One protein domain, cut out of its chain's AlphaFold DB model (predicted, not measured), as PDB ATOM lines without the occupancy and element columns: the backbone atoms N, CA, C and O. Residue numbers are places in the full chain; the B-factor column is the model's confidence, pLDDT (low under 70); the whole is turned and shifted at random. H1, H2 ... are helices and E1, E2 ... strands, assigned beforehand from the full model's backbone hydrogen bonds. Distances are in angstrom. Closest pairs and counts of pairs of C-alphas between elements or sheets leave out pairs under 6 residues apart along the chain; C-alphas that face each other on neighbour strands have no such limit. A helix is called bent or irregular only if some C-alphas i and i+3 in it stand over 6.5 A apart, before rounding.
ATOM      1  N   HIS A 668     -23.271  -5.716  54.280       73.19
ATOM      2  CA  HIS A 668     -24.539  -6.224  53.757       73.19
ATOM      3  C   HIS A 668     -24.378  -6.883  52.377       73.19
ATOM      4  O   HIS A 668     -24.875  -7.994  52.159       73.19
ATOM      5  N   ARG A 669     -23.640  -6.246  51.458       71.56
ATOM      6  CA  ARG A 669     -23.350  -6.784  50.119       71.56
ATOM      7  C   ARG A 669     -22.436  -7.999  50.171       71.56
ATOM      8  O   ARG A 669     -22.695  -8.963  49.462       71.56
ATOM      9  N   GLU A 670     -21.425  -8.011  51.031       68.12
ATOM     10  CA  GLU A 670     -20.550  -9.164  51.243       68.12
ATOM     11  C   GLU A 670     -21.326 -10.365  51.789       68.12
ATOM     12  O   GLU A 670     -21.086 -11.492  51.354       68.12
ATOM     13  N   ARG A 671     -22.301 -10.151  52.682       66.94
ATOM     14  CA  ARG A 671     -23.204 -11.220  53.142       66.94
ATOM     15  C   ARG A 671     -24.127 -11.728  52.025       66.94
ATOM     16  O   ARG A 671     -24.391 -12.929  51.971       66.94
ATOM     17  N   LEU A 672     -24.595 -10.852  51.131       57.69
ATOM     18  CA  LEU A 672     -25.432 -11.226  49.979       57.69
ATOM     19  C   LEU A 672     -24.643 -11.959  48.876       57.69
ATOM     20  O   LEU A 672     -25.160 -12.915  48.299       57.69
ATOM     21  N   LEU A 673     -23.396 -11.553  48.620       52.50
ATOM     22  CA  LEU A 673     -22.533 -12.090  47.560       52.50
ATOM     23  C   LEU A 673     -21.825 -13.400  47.966       52.50
ATOM     24  O   LEU A 673     -21.642 -14.287  47.135       52.50
ATOM     25  N   ASN A 674     -21.455 -13.593  49.239       54.78
ATOM     26  CA  ASN A 674     -20.570 -14.708  49.615       54.78
ATOM     27  C   ASN A 674     -21.232 -16.082  49.786       54.78
ATOM     28  O   ASN A 674     -20.515 -17.079  49.731       54.78
ATOM     29  N   ALA A 675     -22.546 -16.171  50.004       52.62
ATOM     30  CA  ALA A 675     -23.190 -17.465  50.264       52.62
ATOM     31  C   ALA A 675     -23.844 -18.074  49.015       52.62
ATOM     32  O   ALA A 675     -23.719 -19.270  48.777       52.62
ATOM     33  N   ARG A 676     -24.521 -17.258  48.195       46.91
ATOM     34  CA  ARG A 676     -25.406 -17.764  47.132       46.91
ATOM     35  C   ARG A 676     -24.751 -17.838  45.755       46.91
ATOM     36  O   ARG A 676     -25.084 -18.732  44.988       46.91
ATOM     37  N   GLU A 677     -23.806 -16.950  45.451       50.12
ATOM     38  CA  GLU A 677     -23.046 -17.011  44.192       50.12
ATOM     39  C   GLU A 677     -21.884 -18.007  44.268       50.12
ATOM     40  O   GLU A 677     -21.607 -18.683  43.283       50.12
ATOM     41  N   ARG A 678     -21.243 -18.171  45.437       56.41
ATOM     42  CA  ARG A 678     -20.132 -19.125  45.623       56.41
ATOM     43  C   ARG A 678     -20.562 -20.586  45.530       56.41
ATOM     44  O   ARG A 678     -19.880 -21.352  44.866       56.41
ATOM     45  N   GLU A 679     -21.694 -20.960  46.124       56.59
ATOM     46  CA  GLU A 679     -22.213 -22.334  46.035       56.59
ATOM     47  C   GLU A 679     -22.633 -22.679  44.594       56.59
ATOM     48  O   GLU A 679     -22.314 -23.754  44.087       56.59
ATOM     49  N   LEU A 680     -23.248 -21.720  43.891       52.81
ATOM     50  CA  LEU A 680     -23.736 -21.899  42.523       52.81
ATOM     51  C   LEU A 680     -22.600 -21.913  41.482       52.81
ATOM     52  O   LEU A 680     -22.630 -22.716  40.551       52.81
ATOM     53  N   LEU A 681     -21.570 -21.074  41.655       53.31
ATOM     54  CA  LEU A 681     -20.357 -21.097  40.828       53.31
ATOM     55  C   LEU A 681     -19.516 -22.349  41.098       53.31
ATOM     56  O   LEU A 681     -19.045 -22.955  40.143       53.31
ATOM     57  N   GLU A 682     -19.339 -22.779  42.353       60.47
ATOM     58  CA  GLU A 682     -18.560 -23.984  42.676       60.47
ATOM     59  C   GLU A 682     -19.242 -25.276  42.199       60.47
ATOM     60  O   GLU A 682     -18.552 -26.214  41.807       60.47
ATOM     61  N   GLU A 683     -20.573 -25.363  42.196       61.28
ATOM     62  CA  GLU A 683     -21.273 -26.546  41.680       61.28
ATOM     63  C   GLU A 683     -21.311 -26.579  40.142       61.28
ATOM     64  O   GLU A 683     -21.129 -27.642  39.540       61.28
ATOM     65  N   HIS A 684     -21.476 -25.420  39.491       56.72
ATOM     66  CA  HIS A 684     -21.559 -25.342  38.031       56.72
ATOM     67  C   HIS A 684     -20.179 -25.393  37.348       56.72
ATOM     68  O   HIS A 684     -19.998 -26.194  36.429       56.72
ATOM     69  N   LEU A 685     -19.168 -24.655  37.843       63.62
ATOM     70  CA  LEU A 685     -17.809 -24.705  37.275       63.62
ATOM     71  C   LEU A 685     -17.142 -26.065  37.471       63.62
ATOM     72  O   LEU A 685     -16.420 -26.503  36.584       63.62
ATOM     73  N   VAL A 686     -17.336 -26.748  38.606       65.94
ATOM     74  CA  VAL A 686     -16.628 -28.018  38.859       65.94
ATOM     75  C   VAL A 686     -17.073 -29.110  37.880       65.94
ATOM     76  O   VAL A 686     -16.242 -29.912  37.460       65.94
ATOM     77  N   ASN A 687     -18.336 -29.102  37.442       65.56
ATOM     78  CA  ASN A 687     -18.820 -30.033  36.419       65.56
ATOM     79  C   ASN A 687     -18.275 -29.712  35.014       65.56
ATOM     80  O   ASN A 687     -17.860 -30.627  34.298       65.56
ATOM     81  N   GLU A 688     -18.230 -28.436  34.620       70.44
ATOM     82  CA  GLU A 688     -17.651 -28.031  33.327       70.44
ATOM     83  C   GLU A 688     -16.131 -28.272  33.278       70.44
ATOM     84  O   GLU A 688     -15.612 -28.851  32.322       70.44
ATOM     85  N   ILE A 689     -15.417 -27.928  34.354       74.19
ATOM     86  CA  ILE A 689     -13.971 -28.150  34.498       74.19
ATOM     87  C   ILE A 689     -13.632 -29.642  34.495       74.19
ATOM     88  O   ILE A 689     -12.641 -30.034  33.879       74.19
ATOM     89  N   ALA A 690     -14.430 -30.488  35.157       71.12
ATOM     90  CA  ALA A 690     -14.212 -31.935  35.159       71.12
ATOM     91  C   ALA A 690     -14.260 -32.525  33.740       71.12
ATOM     92  O   ALA A 690     -13.462 -33.407  33.420       71.12
ATOM     93  N   SER A 691     -15.147 -31.994  32.895       73.75
ATOM     94  CA  SER A 691     -15.322 -32.437  31.509       73.75
ATOM     95  C   SER A 691     -14.131 -32.009  30.645       73.75
ATOM     96  O   SER A 691     -13.542 -32.827  29.945       73.75
ATOM     97  N   HIS A 692     -13.676 -30.759  30.779       79.75
ATOM     98  CA  HIS A 692     -12.517 -30.273  30.029       79.75
ATOM     99  C   HIS A 692     -11.186 -30.905  30.485       79.75
ATOM    100  O   HIS A 692     -10.315 -31.216  29.674       79.75
ATOM    101  N   LEU A 693     -11.020 -31.168  31.788       79.12
ATOM    102  CA  LEU A 693      -9.863 -31.915  32.297       79.12
ATOM    103  C   LEU A 693      -9.833 -33.356  31.777       79.12
ATOM    104  O   LEU A 693      -8.749 -33.895  31.552       79.12
ATOM    105  N   GLN A 694     -10.994 -33.983  31.581       77.38
ATOM    106  CA  GLN A 694     -11.081 -35.314  30.993       77.38
ATOM    107  C   GLN A 694     -10.528 -35.325  29.562       77.38
ATOM    108  O   GLN A 694      -9.689 -36.172  29.257       77.38
ATOM    109  N   GLU A 695     -10.951 -34.372  28.727       80.25
ATOM    110  CA  GLU A 695     -10.462 -34.204  27.351       80.25
ATOM    111  C   GLU A 695      -8.939 -34.030  27.329       80.25
ATOM    112  O   GLU A 695      -8.231 -34.811  26.698       80.25
ATOM    113  N   LEU A 696      -8.409 -33.093  28.123       84.56
ATOM    114  CA  LEU A 696      -6.972 -32.807  28.167       84.56
ATOM    115  C   LEU A 696      -6.129 -34.008  28.623       84.56
ATOM    116  O   LEU A 696      -5.046 -34.254  28.091       84.56
ATOM    117  N   ILE A 697      -6.594 -34.764  29.622       83.12
ATOM    118  CA  ILE A 697      -5.876 -35.950  30.112       83.12
ATOM    119  C   ILE A 697      -5.984 -37.091  29.088       83.12
ATOM    120  O   ILE A 697      -5.017 -37.834  28.911       83.12
ATOM    121  N   HIS A 698      -7.119 -37.227  28.395       83.06
ATOM    122  CA  HIS A 698      -7.291 -38.205  27.323       83.06
ATOM    123  C   HIS A 698      -6.362 -37.919  26.136       83.06
ATOM    124  O   HIS A 698      -5.641 -38.818  25.705       83.06
ATOM    125  N   ASP A 699      -6.301 -36.668  25.684       83.12
ATOM    126  CA  ASP A 699      -5.454 -36.235  24.570       83.12
ATOM    127  C   ASP A 699      -3.971 -36.522  24.827       83.12
ATOM    128  O   ASP A 699      -3.263 -37.020  23.951       83.12
ATOM    129  N   VAL A 700      -3.490 -36.277  26.052       84.44
ATOM    130  CA  VAL A 700      -2.101 -36.588  26.423       84.44
ATOM    131  C   VAL A 700      -1.837 -38.096  26.410       84.44
ATOM    132  O   VAL A 700      -0.756 -38.520  26.002       84.44
ATOM    133  N   GLU A 701      -2.798 -38.929  26.811       82.25
ATOM    134  CA  GLU A 701      -2.643 -40.388  26.751       82.25
ATOM    135  C   GLU A 701      -2.610 -40.893  25.299       82.25
ATOM    136  O   GLU A 701      -1.758 -41.720  24.962       82.25
ATOM    137  N   VAL A 702      -3.471 -40.354  24.426       83.38
ATOM    138  CA  VAL A 702      -3.447 -40.628  22.978       83.38
ATOM    139  C   VAL A 702      -2.099 -40.212  22.387       83.38
ATOM    140  O   VAL A 702      -1.443 -41.005  21.714       83.38
ATOM    141  N   GLN A 703      -1.605 -39.023  22.733       85.19
ATOM    142  CA  GLN A 703      -0.308 -38.539  22.267       85.19
ATOM    143  C   GLN A 703       0.858 -39.430  22.735       85.19
ATOM    144  O   GLN A 703       1.783 -39.705  21.968       85.19
ATOM    145  N   VAL A 704       0.825 -39.923  23.978       85.38
ATOM    146  CA  VAL A 704       1.816 -40.884  24.495       85.38
ATOM    147  C   VAL A 704       1.725 -42.222  23.770       85.38
ATOM    148  O   VAL A 704       2.761 -42.837  23.494       85.38
ATOM    149  N   HIS A 705       0.513 -42.678  23.453       84.38
ATOM    150  CA  HIS A 705       0.301 -43.882  22.658       84.38
ATOM    151  C   HIS A 705       0.940 -43.743  21.271       84.38
ATOM    152  O   HIS A 705       1.768 -44.578  20.901       84.38
ATOM    153  N   ASP A 706       0.643 -42.660  20.557       84.19
ATOM    154  CA  ASP A 706       1.159 -42.390  19.213       84.19
ATOM    155  C   ASP A 706       2.686 -42.239  19.207       84.19
ATOM    156  O   ASP A 706       3.384 -42.860  18.401       84.19
ATOM    157  N   MET A 707       3.243 -41.499  20.174       82.88
ATOM    158  CA  MET A 707       4.695 -41.382  20.349       82.88
ATOM    159  C   MET A 707       5.357 -42.742  20.594       82.88
ATOM    160  O   MET A 707       6.447 -43.007  20.083       82.88
ATOM    161  N   ASN A 708       4.717 -43.628  21.358       84.19
ATOM    162  CA  ASN A 708       5.232 -44.972  21.593       84.19
ATOM    163  C   ASN A 708       5.145 -45.870  20.353       84.19
ATOM    164  O   ASN A 708       6.051 -46.679  20.149       84.19
ATOM    165  N   GLN A 709       4.114 -45.721  19.513       83.12
ATOM    166  CA  GLN A 709       4.010 -46.428  18.230       83.12
ATOM    167  C   GLN A 709       5.148 -46.035  17.281       83.12
ATOM    168  O   GLN A 709       5.813 -46.908  16.721       83.12
ATOM    169  N   GLU A 710       5.448 -44.740  17.163       82.06
ATOM    170  CA  GLU A 710       6.580 -44.249  16.361       82.06
ATOM    171  C   GLU A 710       7.931 -44.760  16.892       82.06
ATOM    172  O   GLU A 710       8.783 -45.222  16.125       82.06
ATOM    173  N   LEU A 711       8.129 -44.747  18.216       81.12
ATOM    174  CA  LEU A 711       9.347 -45.273  18.844       81.12
ATOM    175  C   LEU A 711       9.510 -46.792  18.669       81.12
ATOM    176  O   LEU A 711      10.637 -47.288  18.594       81.12
ATOM    177  N   LEU A 712       8.410 -47.543  18.580       77.12
ATOM    178  CA  LEU A 712       8.425 -48.985  18.317       77.12
ATOM    179  C   LEU A 712       8.869 -49.312  16.885       77.12
ATOM    180  O   LEU A 712       9.542 -50.326  16.679       77.12
ATOM    181  N   GLN A 713       8.535 -48.458  15.914       78.62
ATOM    182  CA  GLN A 713       8.905 -48.632  14.505       78.62
ATOM    183  C   GLN A 713      10.376 -48.292  14.217       78.62
ATOM    184  O   GLN A 713      10.916 -48.710  13.192       78.62
ATOM    185  N   ARG A 714      11.052 -47.563  15.117       72.75
ATOM    186  CA  ARG A 714      12.427 -47.072  14.926       72.75
ATOM    187  C   ARG A 714      13.362 -47.534  16.054       72.75
ATOM    188  O   ARG A 714      13.682 -46.749  16.948       72.75
ATOM    189  N   PRO A 715      13.834 -48.797  16.038       68.44
ATOM    190  CA  PRO A 715      14.819 -49.253  17.013       68.44
ATOM    191  C   PRO A 715      16.128 -48.464  16.871       68.44
ATOM    192  O   PRO A 715      16.591 -48.178  15.768       68.44
ATOM    193  N   THR A 716      16.742 -48.126  18.005       66.75
ATOM    194  CA  THR A 716      18.071 -47.491  18.029       66.75
ATOM    195  C   THR A 716      19.127 -48.425  17.423       66.75
ATOM    196  O   THR A 716      18.964 -49.644  17.433       66.75
ATOM    197  N   SER A 717      20.243 -47.883  16.927       57.03
ATOM    198  CA  SER A 717      21.341 -48.636  16.284       57.03
ATOM    199  C   SER A 717      21.993 -49.712  17.175       57.03
ATOM    200  O   SER A 717      22.741 -50.548  16.680       57.03
ATOM    201  N   THR A 718      21.668 -49.740  18.472       59.16
ATOM    202  CA  THR A 718      22.042 -50.767  19.459       59.16
ATOM    203  C   THR A 718      20.942 -51.808  19.737       59.16
ATOM    204  O   THR A 718      21.064 -52.580  20.683       59.16
ATOM    205  N   GLY A 719      19.841 -51.821  18.975       66.19
ATOM    206  CA  GLY A 719      18.705 -52.739  19.156       66.19
ATOM    207  C   GLY A 719      17.787 -52.410  20.342       66.19
ATOM    208  O   GLY A 719      16.884 -53.185  20.651       66.19
ATOM    209  N   MET A 720      17.989 -51.270  21.014       70.62
ATOM    210  CA  MET A 720      17.181 -50.866  22.170       70.62
ATOM    211  C   MET A 720      15.898 -50.170  21.709       70.62
ATOM    212  O   MET A 720      15.937 -49.292  20.839       70.62
ATOM    213  N   ARG A 721      14.772 -50.535  22.330       77.06
ATOM    214  CA  ARG A 721      13.478 -49.859  22.166       77.06
ATOM    215  C   ARG A 721      13.211 -48.974  23.373       77.06
ATOM    216  O   ARG A 721      13.498 -49.373  24.502       77.06
ATOM    217  N   LEU A 722      12.679 -47.785  23.125       81.06
ATOM    218  CA  LEU A 722      12.311 -46.821  24.156       81.06
ATOM    219  C   LEU A 722      10.795 -46.663  24.170       81.06
ATOM    220  O   LEU A 722      10.158 -46.756  23.124       81.06
ATOM    221  N   ARG A 723      10.229 -46.420  25.349       83.81
ATOM    222  CA  ARG A 723       8.842 -45.980  25.490       83.81
ATOM    223  C   ARG A 723       8.725 -44.899  26.551       83.81
ATOM    224  O   ARG A 723       9.419 -44.942  27.569       83.81
ATOM    225  N   PHE A 724       7.821 -43.966  26.322       83.94
ATOM    226  CA  PHE A 724       7.338 -43.029  27.316       83.94
ATOM    227  C   PHE A 724       6.232 -43.681  28.138       83.94
ATOM    228  O   PHE A 724       5.327 -44.323  27.609       83.94
ATOM    229  N   ARG A 725       6.299 -43.504  29.452       83.94
ATOM    230  CA  ARG A 725       5.245 -43.873  30.387       83.94
ATOM    231  C   ARG A 725       4.845 -42.630  31.166       83.94
ATOM    232  O   ARG A 725       5.660 -42.068  31.903       83.94
ATOM    233  N   TRP A 726       3.592 -42.230  30.997       87.56
ATOM    234  CA  TRP A 726       2.965 -41.151  31.745       87.56
ATOM    235  C   TRP A 726       2.204 -41.753  32.927       87.56
ATOM    236  O   TRP A 726       1.291 -42.553  32.746       87.56
ATOM    237  N   THR A 727       2.639 -41.450  34.148       83.62
ATOM    238  CA  THR A 727       2.052 -42.015  35.374       83.62
ATOM    239  C   THR A 727       1.783 -40.929  36.406       83.62
ATOM    240  O   THR A 727       2.514 -39.934  36.443       83.62
ATOM    241  N   PRO A 728       0.762 -41.105  37.264       84.00
ATOM    242  CA  PRO A 728       0.545 -40.221  38.403       84.00
ATOM    243  C   PRO A 728       1.761 -40.235  39.335       84.00
ATOM    244  O   PRO A 728       2.419 -41.265  39.504       84.00
ATOM    245  N   ARG A 729       2.082 -39.074  39.911       81.62
ATOM    246  CA  ARG A 729       3.233 -38.928  40.807       81.62
ATOM    247  C   ARG A 729       3.006 -39.693  42.122       81.62
ATOM    248  O   ARG A 729       1.899 -39.623  42.652       81.62
ATOM    249  N   PRO A 730       4.040 -40.340  42.697       72.19
ATOM    250  CA  PRO A 730       3.948 -40.981  44.014       72.19
ATOM    251  C   PRO A 730       3.620 -39.988  45.138       72.19
ATOM    252  O   PRO A 730       2.836 -40.309  46.023       72.19
ATOM    253  N   ASP A 731       4.161 -38.768  45.043       74.44
ATOM    254  CA  ASP A 731       3.899 -37.645  45.960       74.44
ATOM    255  C   ASP A 731       2.755 -36.739  45.453       74.44
ATOM    256  O   ASP A 731       2.738 -35.535  45.704       74.44
ATOM    257  N   GLY A 732       1.858 -37.282  44.623       73.00
ATOM    258  CA  GLY A 732       0.718 -36.555  44.066       73.00
ATOM    259  C   GLY A 732      -0.433 -36.384  45.066       73.00
ATOM    260  O   GLY A 732      -0.391 -36.933  46.169       73.00
ATOM    261  N   PRO A 733      -1.489 -35.645  44.690       76.94
ATOM    262  CA  PRO A 733      -2.616 -35.418  45.580       76.94
ATOM    263  C   PRO A 733      -3.361 -36.697  45.980       76.94
ATOM    264  O   PRO A 733      -3.495 -37.636  45.189       76.94
ATOM    265  N   ALA A 734      -3.877 -36.731  47.211       75.62
ATOM    266  CA  ALA A 734      -4.621 -37.876  47.732       75.62
ATOM    267  C   ALA A 734      -5.853 -38.182  46.857       75.62
ATOM    268  O   ALA A 734      -6.606 -37.282  46.500       75.62
ATOM    269  N   GLY A 735      -6.050 -39.455  46.496       76.31
ATOM    270  CA  GLY A 735      -7.150 -39.885  45.619       76.31
ATOM    271  C   GLY A 735      -6.896 -39.721  44.112       76.31
ATOM    272  O   GLY A 735      -7.720 -40.168  43.314       76.31
ATOM    273  N   LEU A 736      -5.744 -39.174  43.691       80.19
ATOM    274  CA  LEU A 736      -5.393 -39.002  42.272       80.19
ATOM    275  C   LEU A 736      -5.466 -40.303  41.439       80.19
ATOM    276  O   LEU A 736      -5.987 -40.243  40.326       80.19
ATOM    277  N   PRO A 737      -4.979 -41.476  41.903       76.31
ATOM    278  CA  PRO A 737      -5.043 -42.701  41.100       76.31
ATOM    279  C   PRO A 737      -6.480 -43.135  40.782       76.31
ATOM    280  O   PRO A 737      -6.757 -43.598  39.677       76.31
ATOM    281  N   GLU A 738      -7.396 -42.950  41.734       76.06
ATOM    282  CA  GLU A 738      -8.815 -43.291  41.593       76.06
ATOM    283  C   GLU A 738      -9.542 -42.275  40.707       76.06
ATOM    284  O   GLU A 738     -10.288 -42.669  39.810       76.06
ATOM    285  N   ALA A 739      -9.269 -40.978  40.893       76.00
ATOM    286  CA  ALA A 739      -9.793 -39.913  40.042       76.00
ATOM    287  C   ALA A 739      -9.325 -40.076  38.587       76.00
ATOM    288  O   ALA A 739     -10.146 -40.038  37.674       76.00
ATOM    289  N   ARG A 740      -8.034 -40.367  38.354       78.75
ATOM    290  CA  ARG A 740      -7.488 -40.662  37.017       78.75
ATOM    291  C   ARG A 740      -8.153 -41.891  36.403       78.75
ATOM    292  O   ARG A 740      -8.528 -41.851  35.239       78.75
ATOM    293  N   ALA A 741      -8.325 -42.977  37.160       75.19
ATOM    294  CA  ALA A 741      -8.977 -44.180  36.647       75.19
ATOM    295  C   ALA A 741     -10.431 -43.924  36.215       75.19
ATOM    296  O   ALA A 741     -10.882 -44.526  35.244       75.19
ATOM    297  N   ARG A 742     -11.153 -43.032  36.909       75.38
ATOM    298  CA  ARG A 742     -12.515 -42.609  36.546       75.38
ATOM    299  C   ARG A 742     -12.530 -41.667  35.335       75.38
ATOM    300  O   ARG A 742     -13.285 -41.923  34.405       75.38
ATOM    301  N   LEU A 743     -11.633 -40.678  35.292       73.44
ATOM    302  CA  LEU A 743     -11.440 -39.767  34.150       73.44
ATOM    303  C   LEU A 743     -11.044 -40.511  32.855       73.44
ATOM    304  O   LEU A 743     -11.350 -40.062  31.759       73.44
ATOM    305  N   MET A 744     -10.389 -41.669  32.961       70.31
ATOM    306  CA  MET A 744      -9.945 -42.473  31.813       70.31
ATOM    307  C   MET A 744     -11.006 -43.450  31.265       70.31
ATOM    308  O   MET A 744     -10.730 -44.157  30.294       70.31
ATOM    309  N   ARG A 745     -12.202 -43.558  31.867       70.50
ATOM    310  CA  ARG A 745     -13.247 -44.484  31.382       70.50
ATOM    311  C   ARG A 745     -13.964 -43.912  30.149       70.50
ATOM    312  O   ARG A 745     -14.364 -42.757  30.115       70.50
ATOM    313  N   GLN A 746     -14.095 -44.754  29.125       54.19
ATOM    314  CA  GLN A 746     -14.024 -44.387  27.705       54.19
ATOM    315  C   GLN A 746     -15.382 -44.355  26.967       54.19
ATOM    316  O   GLN A 746     -15.496 -44.902  25.873       54.19
ATOM    317  N   VAL A 747     -16.422 -43.723  27.524       51.53
ATOM    318  CA  VAL A 747     -17.648 -43.427  26.749       51.53
ATOM    319  C   VAL A 747     -18.157 -42.025  27.087       51.53
ATOM    320  O   VAL A 747     -18.509 -41.754  28.234       51.53
ATOM    321  N   HIS A 748     -18.197 -41.160  26.068       47.88
ATOM    322  CA  HIS A 748     -18.497 -39.720  26.136       47.88
ATOM    323  C   HIS A 748     -19.884 -39.373  26.731       47.88
ATOM    324  O   HIS A 748     -20.063 -38.255  27.195       47.88
ATOM    325  N   ASP A 749     -20.818 -40.335  26.799       50.59
ATOM    326  CA  ASP A 749     -22.204 -40.133  27.271       50.59
ATOM    327  C   ASP A 749     -22.559 -40.858  28.590       50.59
ATOM    328  O   ASP A 749     -23.708 -40.819  29.031       50.59
ATOM    329  N   ALA A 750     -21.610 -41.539  29.253       53.78
ATOM    330  CA  ALA A 750     -21.932 -42.496  30.327       53.78
ATOM    331  C   ALA A 750     -21.265 -42.229  31.689       53.78
ATOM    332  O   ALA A 750     -21.046 -43.168  32.457       53.78
ATOM    333  N   TRP A 751     -20.953 -40.977  32.039       63.41
ATOM    334  CA  TRP A 751     -20.617 -40.680  33.438       63.41
ATOM    335  C   TRP A 751     -21.844 -40.919  34.320       63.41
ATOM    336  O   TRP A 751     -22.845 -40.201  34.201       63.41
ATOM    337  N   SER A 752     -21.754 -41.906  35.214       66.69
ATOM    338  CA  SER A 752     -22.745 -42.090  36.269       66.69
ATOM    339  C   SER A 752     -22.737 -40.882  37.213       66.69
ATOM    340  O   SER A 752     -21.746 -40.155  37.311       66.69
ATOM    341  N   VAL A 753     -23.847 -40.656  37.919       66.62
ATOM    342  CA  VAL A 753     -23.936 -39.587  38.930       66.62
ATOM    343  C   VAL A 753     -22.843 -39.758  39.996       66.62
ATOM    344  O   VAL A 753     -22.233 -38.772  40.409       66.62
ATOM    345  N   ASP A 754     -22.516 -41.004  40.347       69.12
ATOM    346  CA  ASP A 754     -21.468 -41.341  41.313       69.12
ATOM    347  C   ASP A 754     -20.052 -41.041  40.792       69.12
ATOM    348  O   ASP A 754     -19.195 -40.583  41.554       69.12
ATOM    349  N   ASP A 755     -19.793 -41.238  39.494       71.12
ATOM    350  CA  ASP A 755     -18.502 -40.890  38.889       71.12
ATOM    351  C   ASP A 755     -18.292 -39.369  38.879       71.12
ATOM    352  O   ASP A 755     -17.212 -38.909  39.264       71.12
ATOM    353  N   ARG A 756     -19.333 -38.583  38.545       71.00
ATOM    354  CA  ARG A 756     -19.253 -37.108  38.596       71.00
ATOM    355  C   ARG A 756     -19.027 -36.639  40.021       71.00
ATOM    356  O   ARG A 756     -18.115 -35.862  40.270       71.00
ATOM    357  N   ALA A 757     -19.814 -37.155  40.966       72.12
ATOM    358  CA  ALA A 757     -19.708 -36.784  42.371       72.12
ATOM    359  C   ALA A 757     -18.306 -37.066  42.924       72.12
ATOM    360  O   ALA A 757     -17.747 -36.240  43.645       72.12
ATOM    361  N   SER A 758     -17.698 -38.195  42.549       75.88
ATOM    362  CA  SER A 758     -16.356 -38.532  43.013       75.88
ATOM    363  C   SER A 758     -15.257 -37.665  42.399       75.88
ATOM    364  O   SER A 758     -14.310 -37.327  43.110       75.88
ATOM    365  N   VAL A 759     -15.339 -37.334  41.107       77.12
ATOM    366  CA  VAL A 759     -14.365 -36.437  40.465       77.12
ATOM    367  C   VAL A 759     -14.527 -35.018  41.009       77.12
ATOM    368  O   VAL A 759     -13.538 -34.399  41.394       77.12
ATOM    369  N   SER A 760     -15.763 -34.541  41.157       75.44
ATOM    370  CA  SER A 760     -16.067 -33.236  41.747       75.44
ATOM    371  C   SER A 760     -15.591 -33.133  43.199       75.44
ATOM    372  O   SER A 760     -15.022 -32.114  43.583       75.44
ATOM    373  N   ALA A 761     -15.735 -34.196  43.999       78.06
ATOM    374  CA  ALA A 761     -15.206 -34.245  45.363       78.06
ATOM    375  C   ALA A 761     -13.668 -34.184  45.400       78.06
ATOM    376  O   ALA A 761     -13.102 -33.490  46.244       78.06
ATOM    377  N   PHE A 762     -12.987 -34.863  44.470       83.81
ATOM    378  CA  PHE A 762     -11.530 -34.783  44.342       83.81
ATOM    379  C   PHE A 762     -11.068 -33.368  43.958       83.81
ATOM    380  O   PHE A 762     -10.157 -32.838  44.593       83.81
ATOM    381  N   LEU A 763     -11.711 -32.738  42.969       80.94
ATOM    382  CA  LEU A 763     -11.380 -31.377  42.532       80.94
ATOM    383  C   LEU A 763     -11.627 -30.348  43.642       80.94
ATOM    384  O   LEU A 763     -10.761 -29.509  43.888       80.94
ATOM    385  N   LYS A 764     -12.745 -30.457  44.375       79.50
ATOM    386  CA  LYS A 764     -13.012 -29.618  45.556       79.50
ATOM    387  C   LYS A 764     -11.921 -29.775  46.617       79.50
ATOM    388  O   LYS A 764     -11.350 -28.779  47.045       79.50
ATOM    389  N   ALA A 765     -11.531 -31.009  46.940       81.75
ATOM    390  CA  ALA A 765     -10.452 -31.259  47.894       81.75
ATOM    391  C   ALA A 765      -9.096 -30.663  47.455       81.75
ATOM    392  O   ALA A 765      -8.300 -30.278  48.310       81.75
ATOM    393  N   GLN A 766      -8.820 -30.561  46.147       83.31
ATOM    394  CA  GLN A 766      -7.620 -29.878  45.640       83.31
ATOM    395  C   GLN A 766      -7.699 -28.359  45.775       83.31
ATOM    396  O   GLN A 766      -6.732 -27.733  46.209       83.31
ATOM    397  N   ILE A 767      -8.846 -27.770  45.436       80.69
ATOM    398  CA  ILE A 767      -9.078 -26.327  45.562       80.69
ATOM    399  C   ILE A 767      -8.976 -25.905  47.034       80.69
ATOM    400  O   ILE A 767      -8.309 -24.919  47.347       80.69
ATOM    401  N   ASP A 768      -9.552 -26.694  47.943       80.38
ATOM    402  CA  ASP A 768      -9.493 -26.447  49.385       80.38
ATOM    403  C   ASP A 768      -8.066 -26.569  49.938       80.38
ATOM    404  O   ASP A 768      -7.650 -25.759  50.767       80.38
ATOM    405  N   ALA A 769      -7.279 -27.534  49.451       79.88
ATOM    406  CA  ALA A 769      -5.888 -27.709  49.869       79.88
ATOM    407  C   ALA A 769      -4.982 -26.545  49.427       79.88
ATOM    408  O   ALA A 769      -4.145 -26.093  50.209       79.88
ATOM    409  N   VAL A 770      -5.156 -26.036  48.201       81.69
ATOM    410  CA  VAL A 770      -4.409 -24.866  47.699       81.69
ATOM    411  C   VAL A 770      -4.832 -23.593  48.433       81.69
ATOM    412  O   VAL A 770      -3.974 -22.809  48.834       81.69
ATOM    413  N   ARG A 771      -6.133 -23.426  48.706       77.88
ATOM    414  CA  ARG A 771      -6.655 -22.319  49.524       77.88
ATOM    415  C   ARG A 771      -6.073 -22.308  50.934       77.88
ATOM    416  O   ARG A 771      -5.635 -21.264  51.400       77.88
ATOM    417  N   ALA A 772      -6.032 -23.462  51.598       79.25
ATOM    418  CA  ALA A 772      -5.474 -23.571  52.945       79.25
ATOM    419  C   ALA A 772      -3.966 -23.257  52.994       79.25
ATOM    420  O   ALA A 772      -3.452 -22.860  54.037       79.25
ATOM    421  N   ALA A 773      -3.249 -23.440  51.881       77.19
ATOM    422  CA  ALA A 773      -1.826 -23.135  51.776       77.19
ATOM    423  C   ALA A 773      -1.535 -21.667  51.409       77.19
ATOM    424  O   ALA A 773      -0.436 -21.188  51.694       77.19
ATOM    425  N   ASN A 774      -2.487 -20.956  50.795       74.75
ATOM    426  CA  ASN A 774      -2.328 -19.571  50.358       74.75
ATOM    427  C   ASN A 774      -3.597 -18.740  50.630       74.75
ATOM    428  O   ASN A 774      -4.360 -18.434  49.726       74.75
ATOM    429  N   GLU A 775      -3.820 -18.323  51.877       70.69
ATOM    430  CA  GLU A 775      -5.013 -17.534  52.247       70.69
ATOM    431  C   GLU A 775      -5.136 -16.189  51.507       70.69
ATOM    432  O   GLU A 775      -6.242 -15.678  51.343       70.69
ATOM    433  N   ASN A 776      -4.020 -15.630  51.026       72.00
ATOM    434  CA  ASN A 776      -3.969 -14.302  50.408       72.00
ATOM    435  C   ASN A 776      -3.999 -14.326  48.867       72.00
ATOM    436  O   ASN A 776      -3.900 -13.265  48.248       72.00
ATOM    437  N   GLY A 777      -4.081 -15.504  48.238       70.94
ATOM    438  CA  GLY A 777      -4.125 -15.622  46.782       70.94
ATOM    439  C   GLY A 777      -5.499 -15.285  46.200       70.94
ATOM    440  O   GLY A 777      -6.546 -15.418  46.841       70.94
ATOM    441  N   THR A 778      -5.514 -14.840  44.948       73.38
ATOM    442  CA  THR A 778      -6.762 -14.606  44.217       73.38
ATOM    443  C   THR A 778      -7.428 -15.937  43.845       73.38
ATOM    444  O   THR A 778      -6.777 -16.965  43.663       73.38
ATOM    445  N   TRP A 779      -8.756 -15.941  43.686       71.69
ATOM    446  CA  TRP A 779      -9.505 -17.146  43.293       71.69
ATOM    447  C   TRP A 779      -9.003 -17.769  41.981       71.69
ATOM    448  O   TRP A 779      -8.922 -18.990  41.868       71.69
ATOM    449  N   LEU A 780      -8.601 -16.935  41.017       71.75
ATOM    450  CA  LEU A 780      -8.028 -17.388  39.750       71.75
ATOM    451  C   LEU A 780      -6.674 -18.086  39.951       71.75
ATOM    452  O   LEU A 780      -6.418 -19.109  39.316       71.75
ATOM    453  N   GLU A 781      -5.823 -17.575  40.844       76.44
ATOM    454  CA  GLU A 781      -4.543 -18.208  41.190       76.44
ATOM    455  C   GLU A 781      -4.764 -19.559  41.879       76.44
ATOM    456  O   GLU A 781      -4.128 -20.545  41.503       76.44
ATOM    457  N   HIS A 782      -5.729 -19.640  42.803       79.38
ATOM    458  CA  HIS A 782      -6.098 -20.893  43.470       79.38
ATOM    459  C   HIS A 782      -6.608 -21.951  42.493       79.38
ATOM    460  O   HIS A 782      -6.172 -23.099  42.557       79.38
ATOM    461  N   LEU A 783      -7.487 -21.576  41.559       78.50
ATOM    462  CA  LEU A 783      -7.987 -22.492  40.533       78.50
ATOM    463  C   LEU A 783      -6.884 -22.923  39.557       78.50
ATOM    464  O   LEU A 783      -6.784 -24.105  39.235       78.50
ATOM    465  N   THR A 784      -6.033 -21.993  39.115       81.12
ATOM    466  CA  THR A 784      -4.945 -22.285  38.165       81.12
ATOM    467  C   THR A 784      -3.948 -23.283  38.748       81.12
ATOM    468  O   THR A 784      -3.498 -24.190  38.052       81.12
ATOM    469  N   GLU A 785      -3.610 -23.144  40.031       82.19
ATOM    470  CA  GLU A 785      -2.696 -24.066  40.701       82.19
ATOM    471  C   GLU A 785      -3.358 -25.407  41.046       82.19
ATOM    472  O   GLU A 785      -2.756 -26.459  40.806       82.19
ATOM    473  N   ALA A 786      -4.590 -25.388  41.564       82.75
ATOM    474  CA  ALA A 786      -5.301 -26.598  41.968       82.75
ATOM    475  C   ALA A 786      -5.617 -27.523  40.787       82.75
ATOM    476  O   ALA A 786      -5.619 -28.739  40.969       82.75
ATOM    477  N   LEU A 787      -5.857 -26.968  39.592       83.00
ATOM    478  CA  LEU A 787      -6.326 -27.695  38.405       83.00
ATOM    479  C   LEU A 787      -5.223 -27.996  37.371       83.00
ATOM    480  O   LEU A 787      -5.517 -28.524  36.298       83.00
ATOM    481  N   ASP A 788      -3.949 -27.701  37.659       86.19
ATOM    482  CA  ASP A 788      -2.851 -28.003  36.729       86.19
ATOM    483  C   ASP A 788      -2.517 -29.506  36.703       86.19
ATOM    484  O   ASP A 788      -1.629 -30.002  37.410       86.19
ATOM    485  N   TYR A 789      -3.195 -30.238  35.814       84.69
ATOM    486  CA  TYR A 789      -3.039 -31.687  35.655       84.69
ATOM    487  C   TYR A 789      -1.609 -32.136  35.318       84.69
ATOM    488  O   TYR A 789      -1.245 -33.296  35.549       84.69
ATOM    489  N   ARG A 790      -0.758 -31.240  34.803       83.94
ATOM    490  CA  ARG A 790       0.647 -31.547  34.490       83.94
ATOM    491  C   ARG A 790       1.461 -31.747  35.761       83.94
ATOM    492  O   ARG A 790       2.409 -32.526  35.758       83.94
ATOM    493  N   ARG A 791       1.085 -31.084  36.860       81.81
ATOM    494  CA  ARG A 791       1.749 -31.233  38.166       81.81
ATOM    495  C   ARG A 791       1.370 -32.536  38.859       81.81
ATOM    496  O   ARG A 791       2.142 -33.010  39.688       81.81
ATOM    497  N   TRP A 792       0.236 -33.136  38.494       86.19
ATOM    498  CA  TRP A 792      -0.246 -34.407  39.045       86.19
ATOM    499  C   TRP A 792       0.494 -35.627  38.480       86.19
ATOM    500  O   TRP A 792       0.542 -36.684  39.110       86.19
ATOM    501  N   HIS A 793       1.109 -35.486  37.305       85.56
ATOM    502  CA  HIS A 793       1.699 -36.593  36.561       85.56
ATOM    503  C   HIS A 793       3.184 -36.367  36.273       85.56
ATOM    504  O   HIS A 793       3.689 -35.249  36.324       85.56
ATOM    505  N   HIS A 794       3.911 -37.439  35.969       85.56
ATOM    506  CA  HIS A 794       5.288 -37.355  35.498       85.56
ATOM    507  C   HIS A 794       5.522 -38.285  34.307       85.56
ATOM    508  O   HIS A 794       4.910 -39.350  34.188       85.56
ATOM    509  N   PHE A 795       6.471 -37.915  33.453       85.62
ATOM    510  CA  PHE A 795       6.955 -38.776  32.381       85.62
ATOM    511  C   PHE A 795       8.168 -39.575  32.848       85.62
ATOM    512  O   PHE A 795       9.116 -39.032  33.409       85.62
ATOM    513  N   SER A 796       8.142 -40.877  32.593       83.19
ATOM    514  CA  SER A 796       9.283 -41.769  32.766       83.19
ATOM    515  C   SER A 796       9.610 -42.428  31.430       83.19
ATOM    516  O   SER A 796       8.711 -42.777  30.666       83.19
ATOM    517  N   ILE A 797      10.898 -42.566  31.123       84.00
ATOM    518  CA  ILE A 797      11.357 -43.268  29.922       84.00
ATOM    519  C   ILE A 797      11.764 -44.670  30.348       84.00
ATOM    520  O   ILE A 797      12.545 -44.836  31.286       84.00
ATOM    521  N   GLU A 798      11.267 -45.682  29.651       84.50
ATOM    522  CA  GLU A 798      11.692 -47.063  29.832       84.50
ATOM    523  C   GLU A 798      12.429 -47.558  28.592       84.50
ATOM    524  O   GLU A 798      12.044 -47.266  27.461       84.50
ATOM    525  N   ARG A 799      13.491 -48.332  28.814       83.56
ATOM    526  CA  ARG A 799      14.264 -49.016  27.779       83.56
ATOM    527  C   ARG A 799      14.017 -50.517  27.841       83.56
ATOM    528  O   ARG A 799      13.954 -51.091  28.930       83.56
ATOM    529  N   GLN A 800      13.920 -51.160  26.686       80.12
ATOM    530  CA  GLN A 800      13.829 -52.612  26.586       80.12
ATOM    531  C   GLN A 800      15.232 -53.216  26.428       80.12
ATOM    532  O   GLN A 800      15.919 -52.934  25.446       80.12
ATOM    533  N   GLN A 801      15.652 -54.037  27.394       67.81
ATOM    534  CA  GLN A 801      16.871 -54.857  27.348       67.81
ATOM    535  C   GLN A 801      16.496 -56.301  27.716       67.81
ATOM    536  O   GLN A 801      15.767 -56.513  28.684       67.81
TER     537      GLN A 801
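What this domain is: This is residues 668 to 801 of the 836 residues of the protein "TIGR02680 family protein" of Chloroflexi bacterium (UniProt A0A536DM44). One long helix, H1, makes the longest axis; a two-stranded ribbon, with E1 the strand nearer the helix, folds back along its residues 697 to 713, while helix H3 crosses H1 nearly at right angles. The short helices H2 and H4 pack on H3, and residues 668 to 681 of H1 stick out as a free arm. The printed part has 134 residues with five named helices and two named strands, in the order H1, E1, H2, H3, H4, H5, E2; the sheet's order is E1 - E2, antiparallel, and the class is mostly helix. The whole is loose, with a radius of gyration of the C-alphas of 19.0 A and spans of 73 by 35 by 20 A.

Where its parts are: H1 is residues 668 to 713, 66.8 A long, from C-alpha 668 at (-24.539, -6.224, 53.757). It has a kink of 33 degrees near residue 679 and is only just irregular, with C-alphas 672 and 675 6.6 A apart. E1 is residues 721 to 728, 22.9 A long. H2 is residues 736 to 743, and H3 is residues 753 to 773, 30.4 A long, beginning at C-alpha 753 at (-23.936, -39.587, 38.930). H4 is residues 779 to 786 and H5 residues 789 to 792. E2 is residues 793 to 801, 25.5 A long, ending at C-alpha 801 at (16.871, -54.857, 27.348).

How they stand to each other: H1 and E1 have 14 pairs of C-alphas within 8 A, the closest those of Asn 708 and Arg 723, 5.4 A apart. H1 and E2 are apart. E1 and E2 are antiparallel at 152 degrees; N 725 and O 796, at 2.8 A, and N 798 and O 723, at 2.9 A, are within hydrogen-bond range. H1, with residues 686 to 690 alone, touches H3 about perpendicular, at 74 degrees; the closest C-alphas are those of Val 686 and Ser 760, 6.0 A apart. H2 and H3 form a helical hairpin: they touch at a steep tilt of 39 degrees, opposite ways, with the C-alphas of Ala 739 and Val 759 closest, 5.8 A apart. H3, with residues 763 to 771 alone, touches H4, only just about perpendicular at 71 degrees; the closest C-alphas are those of Ile 767 and Ala 786, 5.2 A apart. H1 and H4 are apart. H5 is close to H1 but not clearly touching; the closest C-alphas are those of Ile 697 and Tyr 789, 7.5 A apart. Each O i to N i+4 pair is within hydrogen-bond range in H2, H3 and H4, and 35 of 42 are in H1; H5 is too short for such a pair.

The domain as a whole: The two C-alphas farthest apart are those of His 668 and Thr 718, 73.0 A. Without residues 668 to 681, the body spans 54 by 36 by 20 A. The printed part has no cut and no long link. The mean pLDDT of the printed part is 74.1; residues 670 to 687, 715 to 719, 746 to 754 and 801 are under 70.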